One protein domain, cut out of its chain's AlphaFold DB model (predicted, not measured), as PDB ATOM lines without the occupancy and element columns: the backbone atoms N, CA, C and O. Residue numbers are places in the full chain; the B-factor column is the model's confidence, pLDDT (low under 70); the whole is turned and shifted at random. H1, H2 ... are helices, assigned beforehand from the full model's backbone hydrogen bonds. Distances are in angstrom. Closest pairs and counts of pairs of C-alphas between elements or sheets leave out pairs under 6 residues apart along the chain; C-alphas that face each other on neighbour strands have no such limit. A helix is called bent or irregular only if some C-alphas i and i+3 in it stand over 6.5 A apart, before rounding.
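This is residues 18 to 122 of the 139 residues of an uncharacterized protein of Sphingobium sp. MI1205 (UniProt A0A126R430). H2 and H3 make a V, joined at its point by a tight turn, and the short H1 sits in the mouth of the V between the first residues of H2 and residues 76 to 80 of H3. The long H4 crosses H3 on the side away from H1 and H2, and residues 109 to 122, of which 109 to 121 belong to H4, stick out as an arm. The printed part has 105 residues with four named helices, in the order H1, H2, H3, H4, and no named strand; the class is all helix, with 69 residues in the helices. The whole is compact, with a radius of gyration of the C-alphas of 14.9 A, and spans 45 by 34 by 27 A.

Residues 18 to 31 hold no named element and lead to H1, residues 32 to 38. H1 touches H2, residues 47 to 63, with residues 47 to 50 of H2 alone; the closest C-alphas, those of Pro 33 and Trp 47, are 5.3 A apart. These two helices form a helical hairpin at a shallow tilt of 11 degrees, opposite ways. H2 and H3, residues 67 to 87, form a second helical hairpin at a steep tilt of 44 degrees, opposite ways. They touch through residues 58 to 62 of H2 and 67 to 73 of H3, and the closest C-alphas, those of Ala 61 and Thr 69, are 6.2 A apart. H1 and H3 only just touch, with 3 pairs of C-alphas within 8 A; the closest are those of Ala 32 and Val 80, at 6.3 A. They run the same way at a steep tilt of 43 degrees. H3 and H4, residues 98 to 121, also only just touch, with 3 such pairs; the closest C-alphas, those of Leu 78 and Cys 104, are 6.9 A apart. Their steep tilt is 59 degrees, opposite ways. H3 is the hub, touching 3 helices, and the helix packing is mostly crossed, with one shallow tilt among four touching pairs. H4 is apart from H1 and H2. Every O i to N i+4 pair is within hydrogen-bond range in H1, H2 and H3; in H4 18 of 20 are.

H1 begins at C-alpha 32, (203.991, 149.188, 183.075). H2 is 24.4 A long, H3 29.5 A and H4 34.9 A. H4 has a kink of 31 degrees near residue 109; it is neither bent nor irregular, but only just: C-alphas 110 and 113 are 6.4 A apart. H4 ends at C-alpha 121, (214.092, 177.028, 198.841).

The C-alphas of Gln 40 and Asp 121, the two farthest apart, are 44.9 A from each other. The printed part has no cut and no long link. The mean pLDDT of the printed part is 82.3, and residues 18 to 25 and 88 to 97 are under 70.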
ATOM      1  N   GLN A  18     191.260 155.300 203.694       45.50
ATOM      2  CA  GLN A  18     192.566 154.905 203.142       45.50
ATOM      3  C   GLN A  18     192.442 154.114 201.829       45.50
ATOM      4  O   GLN A  18     193.383 154.071 201.038       45.50
ATOM      5  N   ARG A  19     191.290 153.473 201.592       45.22
ATOM      6  CA  ARG A  19     190.990 152.732 200.361       45.22
ATOM      7  C   ARG A  19     190.582 153.631 199.190       45.22
ATOM      8  O   ARG A  19     190.851 153.260 198.052       45.22
ATOM      9  N   ASP A  20     189.961 154.780 199.452       46.44
ATOM     10  CA  ASP A  20     189.464 155.678 198.400       46.44
ATOM     11  C   ASP A  20     190.537 156.647 197.872       46.44
ATOM     12  O   ASP A  20     190.533 156.961 196.682       46.44
ATOM     13  N   GLU A  21     191.518 157.058 198.686       48.06
ATOM     14  CA  GLU A  21     192.614 157.944 198.233       48.06
ATOM     15  C   GLU A  21     193.549 157.291 197.199       48.06
ATOM     16  O   GLU A  21     194.258 157.982 196.465       48.06
ATOM     17  N   LEU A  22     193.538 155.960 197.103       56.16
ATOM     18  CA  LEU A  22     194.483 155.190 196.295       56.16
ATOM     19  C   LEU A  22     193.848 154.467 195.098       56.16
ATOM     20  O   LEU A  22     194.508 153.664 194.433       56.16
ATOM     21  N   TYR A  23     192.582 154.756 194.788       54.84
ATOM     22  CA  TYR A  23     191.820 154.082 193.727       54.84
ATOM     23  C   TYR A  23     192.504 154.161 192.343       54.84
ATOM     24  O   TYR A  23     192.303 153.306 191.479       54.84
ATOM     25  N   GLY A  24     193.360 155.169 192.137       55.78
ATOM     26  CA  GLY A  24     194.146 155.349 190.916       55.78
ATOM     27  C   GLY A  24     195.342 154.396 190.754       55.78
ATOM     28  O   GLY A  24     195.679 154.059 189.617       55.78
ATOM     29  N   LEU A  25     195.977 153.930 191.842       66.19
ATOM     30  CA  LEU A  25     197.196 153.097 191.762       66.19
ATOM     31  C   LEU A  25     196.895 151.619 191.486       66.19
ATOM     32  O   LEU A  25     197.707 150.911 190.894       66.19
ATOM     33  N   ASP A  26     195.686 151.179 191.812       70.56
ATOM     34  CA  ASP A  26     195.187 149.830 191.538       70.56
ATOM     35  C   ASP A  26     194.891 149.567 190.053       70.56
ATOM     36  O   ASP A  26     194.537 148.456 189.648       70.56
ATOM     37  N   ASN A  27     195.019 150.594 189.217       77.81
ATOM     38  CA  ASN A  27     194.632 150.529 187.827       77.81
ATOM     39  C   ASN A  27     195.707 149.850 186.963       77.81
ATOM     40  O   ASN A  27     196.805 150.374 186.755       77.81
ATOM     41  N   ARG A  28     195.363 148.690 186.389       86.19
ATOM     42  CA  ARG A  28     196.244 147.931 185.485       86.19
ATOM     43  C   ARG A  28     196.667 148.714 184.238       86.19
ATOM     44  O   ARG A  28     197.750 148.479 183.723       86.19
ATOM     45  N   TYR A  29     195.860 149.663 183.760       83.56
ATOM     46  CA  TYR A  29     196.159 150.396 182.524       83.56
ATOM     47  C   TYR A  29     197.235 151.467 182.692       83.56
ATOM     48  O   TYR A  29     197.776 151.925 181.695       83.56
ATOM     49  N   VAL A  30     197.603 151.836 183.918       84.44
ATOM     50  CA  VAL A  30     198.783 152.678 184.192       84.44
ATOM     51  C   VAL A  30     199.936 151.856 184.776       84.44
ATOM     52  O   VAL A  30     200.929 152.410 185.230       84.44
ATOM     53  N   PHE A  31     199.820 150.524 184.773       90.06
ATOM     54  CA  PHE A  31     200.851 149.605 185.245       90.06
ATOM     55  C   PHE A  31     201.769 149.197 184.092       90.06
ATOM     56  O   PHE A  31     201.312 148.589 183.126       90.06
ATOM     57  N   ALA A  32     203.067 149.495 184.170       92.12
ATOM     58  CA  ALA A  32     203.991 149.188 183.075       92.12
ATOM     59  C   ALA A  32     204.052 147.682 182.722       92.12
ATOM     60  O   ALA A  32     203.920 147.361 181.538       92.12
ATOM     61  N   PRO A  33     204.145 146.741 183.691       95.12
ATOM     62  CA  PRO A  33     204.127 145.302 183.408       95.12
ATOM     63  C   PRO A  33     202.925 144.813 182.594       95.12
ATOM     64  O   PRO A  33     203.083 143.929 181.756       95.12
ATOM     65  N   PHE A  34     201.742 145.412 182.781       92.62
ATOM     66  CA  PHE A  34     200.564 145.082 181.975       92.62
ATOM     67  C   PHE A  34     200.829 145.348 180.486       92.62
ATOM     68  O   PHE A  34     200.555 144.493 179.649       92.62
ATOM     69  N   TRP A  35     201.408 146.499 180.143       91.06
ATOM     70  CA  TRP A  35     201.727 146.829 178.751       91.06
ATOM     71  C   TRP A  35     202.923 146.054 178.220       91.06
ATOM     72  O   TRP A  35     202.908 145.657 177.059       91.06
ATOM     73  N   HIS A  36     203.932 145.786 179.049       94.81
ATOM     74  CA  HIS A  36     205.059 144.940 178.655       94.81
ATOM     75  C   HIS A  36     204.602 143.539 178.239       94.81
ATOM     76  O   HIS A  36     205.039 143.053 177.198       94.81
ATOM     77  N   HIS A  37     203.650 142.950 178.967       94.81
ATOM     78  CA  HIS A  37     203.016 141.692 178.579       94.81
ATOM     79  C   HIS A  37     202.339 141.774 177.201       94.81
ATOM     80  O   HIS A  37     202.606 140.954 176.325       94.81
ATOM     81  N   HIS A  38     201.496 142.789 176.984       89.75
ATOM     82  CA  HIS A  38     200.768 142.959 175.718       89.75
ATOM     83  C   HIS A  38     201.692 143.294 174.539       89.75
ATOM     84  O   HIS A  38     201.395 142.935 173.403       89.75
ATOM     85  N   ASN A  39     202.837 143.919 174.817       91.62
ATOM     86  CA  ASN A  39     203.887 144.203 173.843       91.62
ATOM     87  C   ASN A  39     204.875 143.036 173.668       91.62
ATOM     88  O   ASN A  39     205.910 143.218 173.033       91.62
ATOM     89  N   GLN A  40     204.571 141.854 174.223       94.06
ATOM     90  CA  GLN A  40     205.368 140.630 174.075       94.06
ATOM     91  C   GLN A  40     206.810 140.765 174.595       94.06
ATOM     92  O   GLN A  40     207.728 140.098 174.117       94.06
ATOM     93  N   VAL A  41     207.020 141.622 175.597       95.94
ATOM     94  CA  VAL A  41     208.286 141.686 176.327       95.94
ATOM     95  C   VAL A  41     208.347 140.486 177.272       95.94
ATOM     96  O   VAL A  41     207.447 140.288 178.089       95.94
ATOM     97  N   ALA A  42     209.408 139.686 177.165       95.38
ATOM     98  CA  ALA A  42     209.599 138.500 177.997       95.38
ATOM     99  C   ALA A  42     209.716 138.851 179.492       95.38
ATOM    100  O   ALA A  42     210.288 139.883 179.850       95.38
ATOM    101  N   GLY A  43     209.219 137.966 180.364       96.12
ATOM    102  CA  GLY A  43     209.317 138.110 181.823       96.12
ATOM    103  C   GLY A  43     208.158 138.874 182.474       96.12
ATOM    104  O   GLY A  43     208.201 139.142 183.675       96.12
ATOM    105  N   PHE A  44     207.125 139.221 181.701       95.81
ATOM    106  CA  PHE A  44     205.929 139.935 182.165       95.81
ATOM    107  C   PHE A  44     204.645 139.101 182.050       95.81
ATOM    108  O   PHE A  44     203.539 139.631 182.099       95.81
ATOM    109  N   GLU A  45     204.760 137.782 181.912       96.50
ATOM    110  CA  GLU A  45     203.625 136.860 181.836       96.50
ATOM    111  C   GLU A  45     202.780 136.882 183.127       96.50
ATOM    112  O   GLU A  45     201.554 136.852 183.055       96.50
ATOM    113  N   ASP A  46     203.419 137.034 184.296       96.50
ATOM    114  CA  ASP A  46     202.780 137.193 185.618       96.50
ATOM    115  C   ASP A  46     202.512 138.672 185.976       96.50
ATOM    116  O   ASP A  46     202.700 139.110 187.115       96.50
ATOM    117  N   TRP A  47     202.096 139.507 185.018       95.62
ATOM    118  CA  TRP A  47     201.814 140.918 185.323       95.62
ATOM    119  C   TRP A  47     200.708 141.072 186.385       95.62
ATOM    120  O   TRP A  47     200.730 142.023 187.162       95.62
ATOM    121  N   SER A  48     199.747 140.147 186.459       94.31
ATOM    122  CA  SER A  48     198.672 140.194 187.455       94.31
ATOM    123  C   SER A  48     199.193 139.926 188.871       94.31
ATOM    124  O   SER A  48     198.849 140.668 189.790       94.31
ATOM    125  N   GLY A  49     200.078 138.939 189.051       95.38
ATOM    126  CA  GLY A  49     200.750 138.696 190.326       95.38
ATOM    127  C   GLY A  49     201.701 139.830 190.707       95.38
ATOM    128  O   GLY A  49     201.780 140.200 191.878       95.38
ATOM    129  N   MET A  50     202.384 140.438 189.733       95.06
ATOM    130  CA  MET A  50     203.182 141.650 189.962       95.06
ATOM    131  C   MET A  50     202.324 142.809 190.472       95.06
ATOM    132  O   MET A  50     202.727 143.485 191.419       95.06
ATOM    133  N   LEU A  51     201.142 143.018 189.881       92.06
ATOM    134  CA  LEU A  51     200.225 144.069 190.307       92.06
ATOM    135  C   LEU A  51     199.771 143.840 191.751       92.06
ATOM    136  O   LEU A  51     199.817 144.770 192.546       92.06
ATOM    137  N   GLU A  52     199.408 142.610 192.117       92.06
ATOM    138  CA  GLU A  52     199.008 142.285 193.492       92.06
ATOM    139  C   GLU A  52     200.139 142.525 194.503       92.06
ATOM    140  O   GLU A  52     199.921 143.104 195.569       92.06
ATOM    141  N   ARG A  53     201.380 142.165 194.155       93.69
ATOM    142  CA  ARG A  53     202.548 142.465 194.999       93.69
ATOM    143  C   ARG A  53     202.737 143.971 195.194       93.69
ATOM    144  O   ARG A  53     203.009 144.400 196.316       93.69
ATOM    145  N   GLU A  54     202.559 144.773 194.145       92.38
ATOM    146  CA  GLU A  54     202.638 146.234 194.252       92.38
ATOM    147  C   GLU A  54     201.481 146.813 195.082       92.38
ATOM    148  O   GLU A  54     201.706 147.718 195.885       92.38
ATOM    149  N   ARG A  55     200.263 146.257 194.988       89.44
ATOM    150  CA  ARG A  55     199.122 146.653 195.840       89.44
ATOM    151  C   ARG A  55     199.446 146.470 197.319       89.44
ATOM    152  O   ARG A  55     199.274 147.394 198.116       89.44
ATOM    153  N   ILE A  56     199.983 145.305 197.680       90.81
ATOM    154  CA  ILE A  56     200.418 145.008 199.050       90.81
ATOM    155  C   ILE A  56     201.535 145.968 199.482       90.81
ATOM    156  O   ILE A  56     201.490 146.511 200.588       90.81
ATOM    157  N   ALA A  57     202.524 146.212 198.615       90.69
ATOM    158  CA  ALA A  57     203.611 147.148 198.895       90.69
ATOM    159  C   ALA A  57     203.090 148.572 199.138       90.69
ATOM    160  O   ALA A  57     203.503 149.220 200.098       90.69
ATOM    161  N   THR A  58     202.129 149.025 198.335       89.31
ATOM    162  CA  THR A  58     201.546 150.364 198.451       89.31
ATOM    163  C   THR A  58     200.751 150.521 199.743       89.31
ATOM    164  O   THR A  58     200.939 151.497 200.469       89.31
ATOM    165  N   ALA A  59     199.929 149.530 200.100       87.56
ATOM    166  CA  ALA A  59     199.191 149.531 201.363       87.56
ATOM    167  C   ALA A  59     200.131 149.541 202.585       87.56
ATOM    168  O   ALA A  59     199.868 150.217 203.585       87.56
ATOM    169  N   ASN A  60     201.248 148.813 202.509       90.25
ATOM    170  CA  ASN A  60     202.272 148.819 203.550       90.25
ATOM    171  C   ASN A  60     203.001 150.164 203.635       90.25
ATOM    172  O   ASN A  60     203.209 150.662 204.742       90.25
ATOM    173  N   ALA A  61     203.356 150.762 202.496       90.50
ATOM    174  CA  ALA A  61     203.997 152.070 202.440       90.50
ATOM    175  C   ALA A  61     203.091 153.158 203.034       90.50
ATOM    176  O   ALA A  61     203.535 153.931 203.878       90.50
ATOM    177  N   LEU A  62     201.796 153.136 202.700       86.56
ATOM    178  CA  LEU A  62     200.801 154.057 203.250       86.56
ATOM    179  C   LEU A  62     200.700 153.943 204.775       86.56
ATOM    180  O   LEU A  62     200.790 154.943 205.482       86.56
ATOM    181  N   ARG A  63     200.600 152.715 205.298       88.94
ATOM    182  CA  ARG A  63     200.532 152.454 206.747       88.94
ATOM    183  C   ARG A  63     201.775 152.932 207.496       88.94
ATOM    184  O   ARG A  63     201.690 153.288 208.666       88.94
ATOM    185  N   ARG A  64     202.934 152.881 206.843       93.12
ATOM    186  CA  ARG A  64     204.225 153.265 207.424       93.12
ATOM    187  C   ARG A  64     204.584 154.727 207.172       93.12
ATOM    188  O   ARG A  64     205.651 155.139 207.614       93.12
ATOM    189  N   HIS A  65     203.735 155.478 206.468       89.88
ATOM    190  CA  HIS A  65     204.059 156.810 205.954       89.88
ATOM    191  C   HIS A  65     205.385 156.833 205.171       89.88
ATOM    192  O   HIS A  65     206.148 157.792 205.233       89.88
ATOM    193  N   ASP A  66     205.670 155.757 204.433       92.44
ATOM    194  CA  ASP A  66     206.833 155.668 203.555       92.44
ATOM    195  C   ASP A  66     206.549 156.425 202.252       92.44
ATOM    196  O   ASP A  66     206.147 155.864 201.226       92.44
ATOM    197  N   THR A  67     206.724 157.741 202.326       89.88
ATOM    198  CA  THR A  67     206.484 158.661 201.214       89.88
ATOM    199  C   THR A  67     207.373 158.357 200.012       89.88
ATOM    200  O   THR A  67     206.912 158.485 198.882       89.88
ATOM    201  N   ALA A  68     208.618 157.919 200.219       92.06
ATOM    202  CA  ALA A  68     209.543 157.631 199.124       92.06
ATOM    203  C   ALA A  68     209.039 156.468 198.258       92.06
ATOM    204  O   ALA A  68     209.003 156.577 197.027       92.06
ATOM    205  N   THR A  69     208.577 155.386 198.890       91.38
ATOM    206  CA  THR A  69     207.982 154.249 198.176       91.38
ATOM    207  C   THR A  69     206.686 154.649 197.468       91.38
ATOM    208  O   THR A  69     206.508 154.322 196.293       91.38
ATOM    209  N   LEU A  70     205.802 155.405 198.134       88.94
ATOM    210  CA  LEU A  70     204.551 155.880 197.524       88.94
ATOM    211  C   LEU A  70     204.801 156.750 196.287       88.94
ATOM    212  O   LEU A  70     204.189 156.522 195.244       88.94
ATOM    213  N   LEU A  71     205.722 157.713 196.385       89.00
ATOM    214  CA  LEU A  71     206.088 158.583 195.269       89.00
ATOM    215  C   LEU A  71     206.731 157.792 194.128       89.00
ATOM    216  O   LEU A  71     206.408 158.037 192.971       89.00
ATOM    217  N   SER A  72     207.577 156.804 194.433       91.88
ATOM    218  CA  SER A  72     208.199 155.952 193.411       91.88
ATOM    219  C   SER A  72     207.155 155.179 192.599       91.88
ATOM    220  O   SER A  72     207.196 155.177 191.366       91.88
ATOM    221  N   ILE A  73     206.182 154.572 193.282       90.06
ATOM    222  CA  ILE A  73     205.074 153.844 192.649       90.06
ATOM    223  C   ILE A  73     204.240 154.799 191.796       90.06
ATOM    224  O   ILE A  73     203.999 154.551 190.612       90.06
ATOM    225  N   LEU A  74     203.843 155.927 192.383       87.31
ATOM    226  CA  LEU A  74     203.055 156.949 191.716       87.31
ATOM    227  C   LEU A  74     203.740 157.479 190.448       87.31
ATOM    228  O   LEU A  74     203.098 157.560 189.399       87.31
ATOM    229  N   PHE A  75     205.024 157.838 190.515       88.81
ATOM    230  CA  PHE A  75     205.761 158.343 189.356       88.81
ATOM    231  C   PHE A  75     205.863 157.293 188.252       88.81
ATOM    232  O   PHE A  75     205.739 157.640 187.076       88.81
ATOM    233  N   GLY A  76     205.975 156.009 188.607       89.62
ATOM    234  CA  GLY A  76     205.847 154.912 187.648       89.62
ATOM    235  C   GLY A  76     204.503 154.932 186.907       89.62
ATOM    236  O   GLY A  76     204.471 154.796 185.682       89.62
ATOM    237  N   ARG A  77     203.392 155.181 187.617       87.31
ATOM    238  CA  ARG A  77     202.050 155.279 187.008       87.31
ATOM    239  C   ARG A  77     201.917 156.506 186.104       87.31
ATOM    240  O   ARG A  77     201.415 156.400 184.982       87.31
ATOM    241  N   LEU A  78     202.419 157.655 186.559       86.44
ATOM    242  CA  LEU A  78     202.422 158.903 185.793       86.44
ATOM    243  C   LEU A  78     203.252 158.792 184.512       86.44
ATOM    244  O   LEU A  78     202.842 159.309 183.475       86.44
ATOM    245  N   TYR A  79     204.377 158.080 184.555       89.19
ATOM    246  CA  TYR A  79     205.220 157.849 183.386       89.19
ATOM    247  C   TYR A  79     204.477 157.078 182.286       89.19
ATOM    248  O   TYR A  79     204.470 157.494 181.125       89.19
ATOM    249  N   VAL A  80     203.787 155.990 182.647       86.94
ATOM    250  CA  VAL A  80     202.967 155.216 181.700       86.94
ATOM    251  C   VAL A  80     201.847 156.079 181.124       86.94
ATOM    252  O   VAL A  80     201.657 156.106 179.908       86.94
ATOM    253  N   LEU A  81     201.142 156.827 181.976       83.06
ATOM    254  CA  LEU A  81     200.044 157.687 181.546       83.06
ATOM    255  C   LEU A  81     200.517 158.792 180.590       83.06
ATOM    256  O   LEU A  81     199.911 159.008 179.541       83.06
ATOM    257  N   ARG A  82     201.637 159.455 180.901       85.88
ATOM    258  CA  ARG A  82     202.266 160.443 180.015       85.88
ATOM    259  C   ARG A  82     202.599 159.823 178.662       85.88
ATOM    260  O   ARG A  82     202.362 160.451 177.633       85.88
ATOM    261  N   ASN A  83     203.108 158.592 178.640       85.94
ATOM    262  CA  ASN A  83     203.412 157.904 177.387       85.94
ATOM    263  C   ASN A  83     202.150 157.614 176.567       85.94
ATOM    264  O   ASN A  83     202.162 157.848 175.364       85.94
ATOM    265  N   GLN A  84     201.052 157.206 177.202       80.44
ATOM    266  CA  GLN A  84     199.768 156.977 176.524       80.44
ATOM    267  C   GLN A  84     199.150 158.257 175.946       80.44
ATOM    268  O   GLN A  84     198.499 158.210 174.901       80.44
ATOM    269  N   LEU A  85     199.343 159.392 176.624       79.69
ATOM    270  CA  LEU A  85     198.868 160.698 176.169       79.69
ATOM    271  C   LEU A  85     199.680 161.231 174.984       79.69
ATOM    272  O   LEU A  85     199.107 161.789 174.055       79.69
ATOM    273  N   VAL A  86     201.005 161.061 175.012       81.12
ATOM    274  CA  VAL A  86     201.914 161.646 174.012       81.12
ATOM    275  C   VAL A  86     202.105 160.745 172.792       81.12
ATOM    276  O   VAL A  86     202.174 161.241 171.671       81.12
ATOM    277  N   HIS A  87     202.203 159.431 172.987       78.19
ATOM    278  CA  HIS A  87     202.562 158.475 171.932       78.19
ATOM    279  C   HIS A  87     201.376 157.645 171.420       78.19
ATOM    280  O   HIS A  87     201.549 156.794 170.552       78.19
ATOM    281  N   GLY A  88     200.166 157.921 171.912       67.38
ATOM    282  CA  GLY A  88     198.962 157.158 171.591       67.38
ATOM    283  C   GLY A  88     198.684 156.051 172.611       67.38
ATOM    284  O   GLY A  88     199.584 155.505 173.243       67.38
ATOM    285  N   GLY A  89     197.399 155.756 172.808       64.56
ATOM    286  CA  GLY A  89     196.882 154.887 173.876       64.56
ATOM    287  C   GLY A  89     195.665 155.501 174.575       64.56
ATOM    288  O   GLY A  89     194.744 154.790 174.963       64.56
ATOM    289  N   ALA A  90     195.601 156.833 174.614       60.03
ATOM    290  CA  ALA A  90     194.427 157.605 175.006       60.03
ATOM    291  C   ALA A  90     193.864 158.348 173.781       60.03
ATOM    292  O   ALA A  90     194.286 159.453 173.454       60.03
ATOM    293  N   THR A  91     192.938 157.733 173.041       55.47
ATOM    294  CA  THR A  91     192.277 158.415 171.914       55.47
ATOM    295  C   THR A  91     191.224 159.405 172.425       55.47
ATOM    296  O   THR A  91     190.659 159.226 173.505       55.47
ATOM    297  N   TRP A  92     190.939 160.454 171.642       45.16
ATOM    298  CA  TRP A  92     190.058 161.589 171.989       45.16
ATOM    299  C   TRP A  92     188.648 161.204 172.491       45.16
ATOM    300  O   TRP A  92     188.003 162.012 173.158       45.16
ATOM    301  N   ASN A  93     188.194 159.965 172.284       46.69
ATOM    302  CA  ASN A  93     186.903 159.464 172.762       46.69
ATOM    303  C   ASN A  93     186.995 158.137 173.542       46.69
ATOM    304  O   ASN A  93     186.002 157.430 173.684       46.69
ATOM    305  N   SER A  94     188.188 157.767 174.015       59.94
ATOM    306  CA  SER A  94     188.368 156.570 174.835       59.94
ATOM    307  C   SER A  94     187.931 156.840 176.273       59.94
ATOM    308  O   SER A  94     188.481 157.709 176.952       59.94
ATOM    309  N   GLU A  95     186.963 156.066 176.762       61.41
ATOM    310  CA  GLU A  95     186.571 156.052 178.177       61.41
ATOM    311  C   GLU A  95     187.661 155.443 179.073       61.41
ATOM    312  O   GLU A  95     187.720 155.739 180.265       61.41
ATOM    313  N   VAL A  96     188.571 154.645 178.497       62.34
ATOM    314  CA  VAL A  96     189.542 153.820 179.235       62.34
ATOM    315  C   VAL A  96     190.503 154.665 180.075       62.34
ATOM    316  O   VAL A  96     190.881 154.239 181.165       62.34
ATOM    317  N   ASN A  97     190.852 155.873 179.612       65.00
ATOM    318  CA  ASN A  97     191.874 156.708 180.249       65.00
ATOM    319  C   ASN A  97     191.357 157.975 180.946       65.00
ATOM    320  O   ASN A  97     192.124 158.645 181.636       65.00
ATOM    321  N   ARG A  98     190.067 158.317 180.821       72.38
ATOM    322  CA  ARG A  98     189.512 159.586 181.344       72.38
ATOM    323  C   ARG A  98     189.674 159.721 182.858       72.38
ATOM    324  O   ARG A  98     190.142 160.753 183.333       72.38
ATOM    325  N   THR A  99     189.325 158.672 183.598       71.00
ATOM    326  CA  THR A  99     189.436 158.653 185.064       71.00
ATOM    327  C   THR A  99     190.892 158.773 185.512       71.00
ATOM    328  O   THR A  99     191.191 159.566 186.394       71.00
ATOM    329  N   GLN A 100     191.821 158.082 184.839       72.38
ATOM    330  CA  GLN A 100     193.250 158.142 185.176       72.38
ATOM    331  C   GLN A 100     193.824 159.538 184.941       72.38
ATOM    332  O   GLN A 100     194.523 160.057 185.801       72.38
ATOM    333  N   VAL A 101     193.506 160.159 183.800       74.75
ATOM    334  CA  VAL A 101     193.951 161.522 183.479       74.75
ATOM    335  C   VAL A 101     193.423 162.525 184.497       74.75
ATOM    336  O   VAL A 101     194.181 163.380 184.947       74.75
ATOM    337  N   ARG A 102     192.151 162.405 184.896       77.31
ATOM    338  CA  ARG A 102     191.557 163.269 185.921       77.31
ATOM    339  C   ARG A 102     192.258 163.104 187.269       77.31
ATOM    340  O   ARG A 102     192.690 164.097 187.844       77.31
ATOM    341  N   ASP A 103     192.380 161.872 187.755       74.50
ATOM    342  CA  ASP A 103     192.878 161.600 189.106       74.50
ATOM    343  C   ASP A 103     194.385 161.898 189.210       74.50
ATOM    344  O   ASP A 103     194.829 162.587 190.128       74.50
ATOM    345  N   CYS A 104     195.173 161.485 188.211       73.44
ATOM    346  CA  CYS A 104     196.595 161.824 188.128       73.44
ATOM    347  C   CYS A 104     196.826 163.323 187.906       73.44
ATOM    348  O   CYS A 104     197.787 163.872 188.436       73.44
ATOM    349  N   GLY A 105     195.959 163.992 187.140       77.19
ATOM    350  CA  GLY A 105     196.016 165.438 186.934       77.19
ATOM    351  C   GLY A 105     195.763 166.217 188.224       77.19
ATOM    352  O   GLY A 105     196.515 167.136 188.536       77.19
ATOM    353  N   ALA A 106     194.758 165.816 189.010       78.94
ATOM    354  CA  ALA A 106     194.480 166.413 190.316       78.94
ATOM    355  C   ALA A 106     195.661 166.242 191.283       78.94
ATOM    356  O   ALA A 106     196.053 167.188 191.965       78.94
ATOM    357  N   LEU A 107     196.265 165.054 191.292       76.56
ATOM    358  CA  LEU A 107     197.390 164.748 192.164       76.56
ATOM    359  C   LEU A 107     198.695 165.438 191.724       76.56
ATOM    360  O   LEU A 107     199.450 165.931 192.556       76.56
ATOM    361  N   LEU A 108     198.957 165.554 190.420       79.88
ATOM    362  CA  LEU A 108     200.043 166.407 189.928       79.88
ATOM    363  C   LEU A 108     199.812 167.873 190.304       79.88
ATOM    364  O   LEU A 108     200.768 168.562 190.645       79.88
ATOM    365  N   GLY A 109     198.558 168.332 190.295       83.00
ATOM    366  CA  GLY A 109     198.183 169.675 190.731       83.00
ATOM    367  C   GLY A 109     198.542 169.981 192.190       83.00
ATOM    368  O   GLY A 109     198.829 171.135 192.496       83.00
ATOM    369  N   SER A 110     198.581 168.976 193.073       83.31
ATOM    370  CA  SER A 110     199.029 169.153 194.462       83.31
ATOM    371  C   SER A 110     200.541 168.987 194.641       83.31
ATOM    372  O   SER A 110     201.122 169.658 195.490       83.31
ATOM    373  N   LEU A 111     201.196 168.138 193.841       84.25
ATOM    374  CA  LEU A 111     202.642 167.893 193.926       84.25
ATOM    375  C   LEU A 111     203.497 168.976 193.262       84.25
ATOM    376  O   LEU A 111     204.555 169.317 193.783       84.25
ATOM    377  N   LEU A 112     203.063 169.512 192.119       87.38
ATOM    378  CA  LEU A 112     203.824 170.508 191.356       87.38
ATOM    379  C   LEU A 112     204.212 171.737 192.191       87.38
ATOM    380  O   LEU A 112     205.393 172.082 192.174       87.38
ATOM    381  N   PRO A 113     203.292 172.369 192.948       90.75
ATOM    382  CA  PRO A 113     203.644 173.486 193.820       90.75
ATOM    383  C   PRO A 113     204.733 173.119 194.834       90.75
ATOM    384  O   PRO A 113     205.685 173.868 194.991       90.75
ATOM    385  N   LEU A 114     204.660 171.924 195.433       89.81
ATOM    386  CA  LEU A 114     205.649 171.460 196.412       89.81
ATOM    387  C   LEU A 114     207.042 171.290 195.798       89.81
ATOM    388  O   LEU A 114     208.038 171.599 196.444       89.81
ATOM    389  N   PHE A 115     207.132 170.797 194.558       87.88
ATOM    390  CA  PHE A 115     208.418 170.704 193.865       87.88
ATOM    391  C   PHE A 115     208.988 172.082 193.552       87.88
ATOM    392  O   PHE A 115     210.186 172.289 193.723       87.88
ATOM    393  N   ILE A 116     208.140 173.016 193.117       88.62
ATOM    394  CA  ILE A 116     208.550 174.391 192.823       88.62
ATOM    395  C   ILE A 116     209.062 175.065 194.098       88.62
ATOM    396  O   ILE A 116     210.165 175.603 194.082       88.62
ATOM    397  N   ASP A 117     208.322 174.966 195.203       92.94
ATOM    398  CA  ASP A 117     208.731 175.507 196.502       92.94
ATOM    399  C   ASP A 117     210.066 174.905 196.958       92.94
ATOM    400  O   ASP A 117     210.993 175.636 197.289       92.94
ATOM    401  N   LEU A 118     210.225 173.579 196.864       90.88
ATOM    402  CA  LEU A 118     211.466 172.900 197.241       90.88
ATOM    403  C   LEU A 118     212.658 173.356 196.388       90.88
ATOM    404  O   LEU A 118     213.750 173.561 196.919       90.88
ATOM    405  N   MET A 119     212.462 173.531 195.079       89.25
ATOM    406  CA  MET A 119     213.504 174.050 194.190       89.25
ATOM    407  C   MET A 119     213.860 175.505 194.514       89.25
ATOM    408  O   MET A 119     215.042 175.842 194.522       89.25
ATOM    409  N   MET A 120     212.868 176.353 194.807       90.31
ATOM    410  CA  MET A 120     213.089 177.755 195.188       90.31
ATOM    411  C   MET A 120     213.819 177.880 196.530       90.31
ATOM    412  O   MET A 120     214.747 178.678 196.645       90.31
ATOM    413  N   ASP A 121     213.458 177.058 197.517       95.00
ATOM    414  CA  ASP A 121     214.092 177.028 198.841       95.00
ATOM    415  C   ASP A 121     215.539 176.507 198.800       95.00
ATOM    416  O   ASP A 121     216.317 176.735 199.725       95.00
ATOM    417  N   ASN A 122     215.917 175.812 197.723       91.50
ATOM    418  CA  ASN A 122     217.240 175.222 197.526       91.50
ATOM    419  C   ASN A 122     217.864 175.717 196.212       91.50
ATOM    420  O   ASN A 122     218.367 174.925 195.411       91.50
TER     421      ASN A 122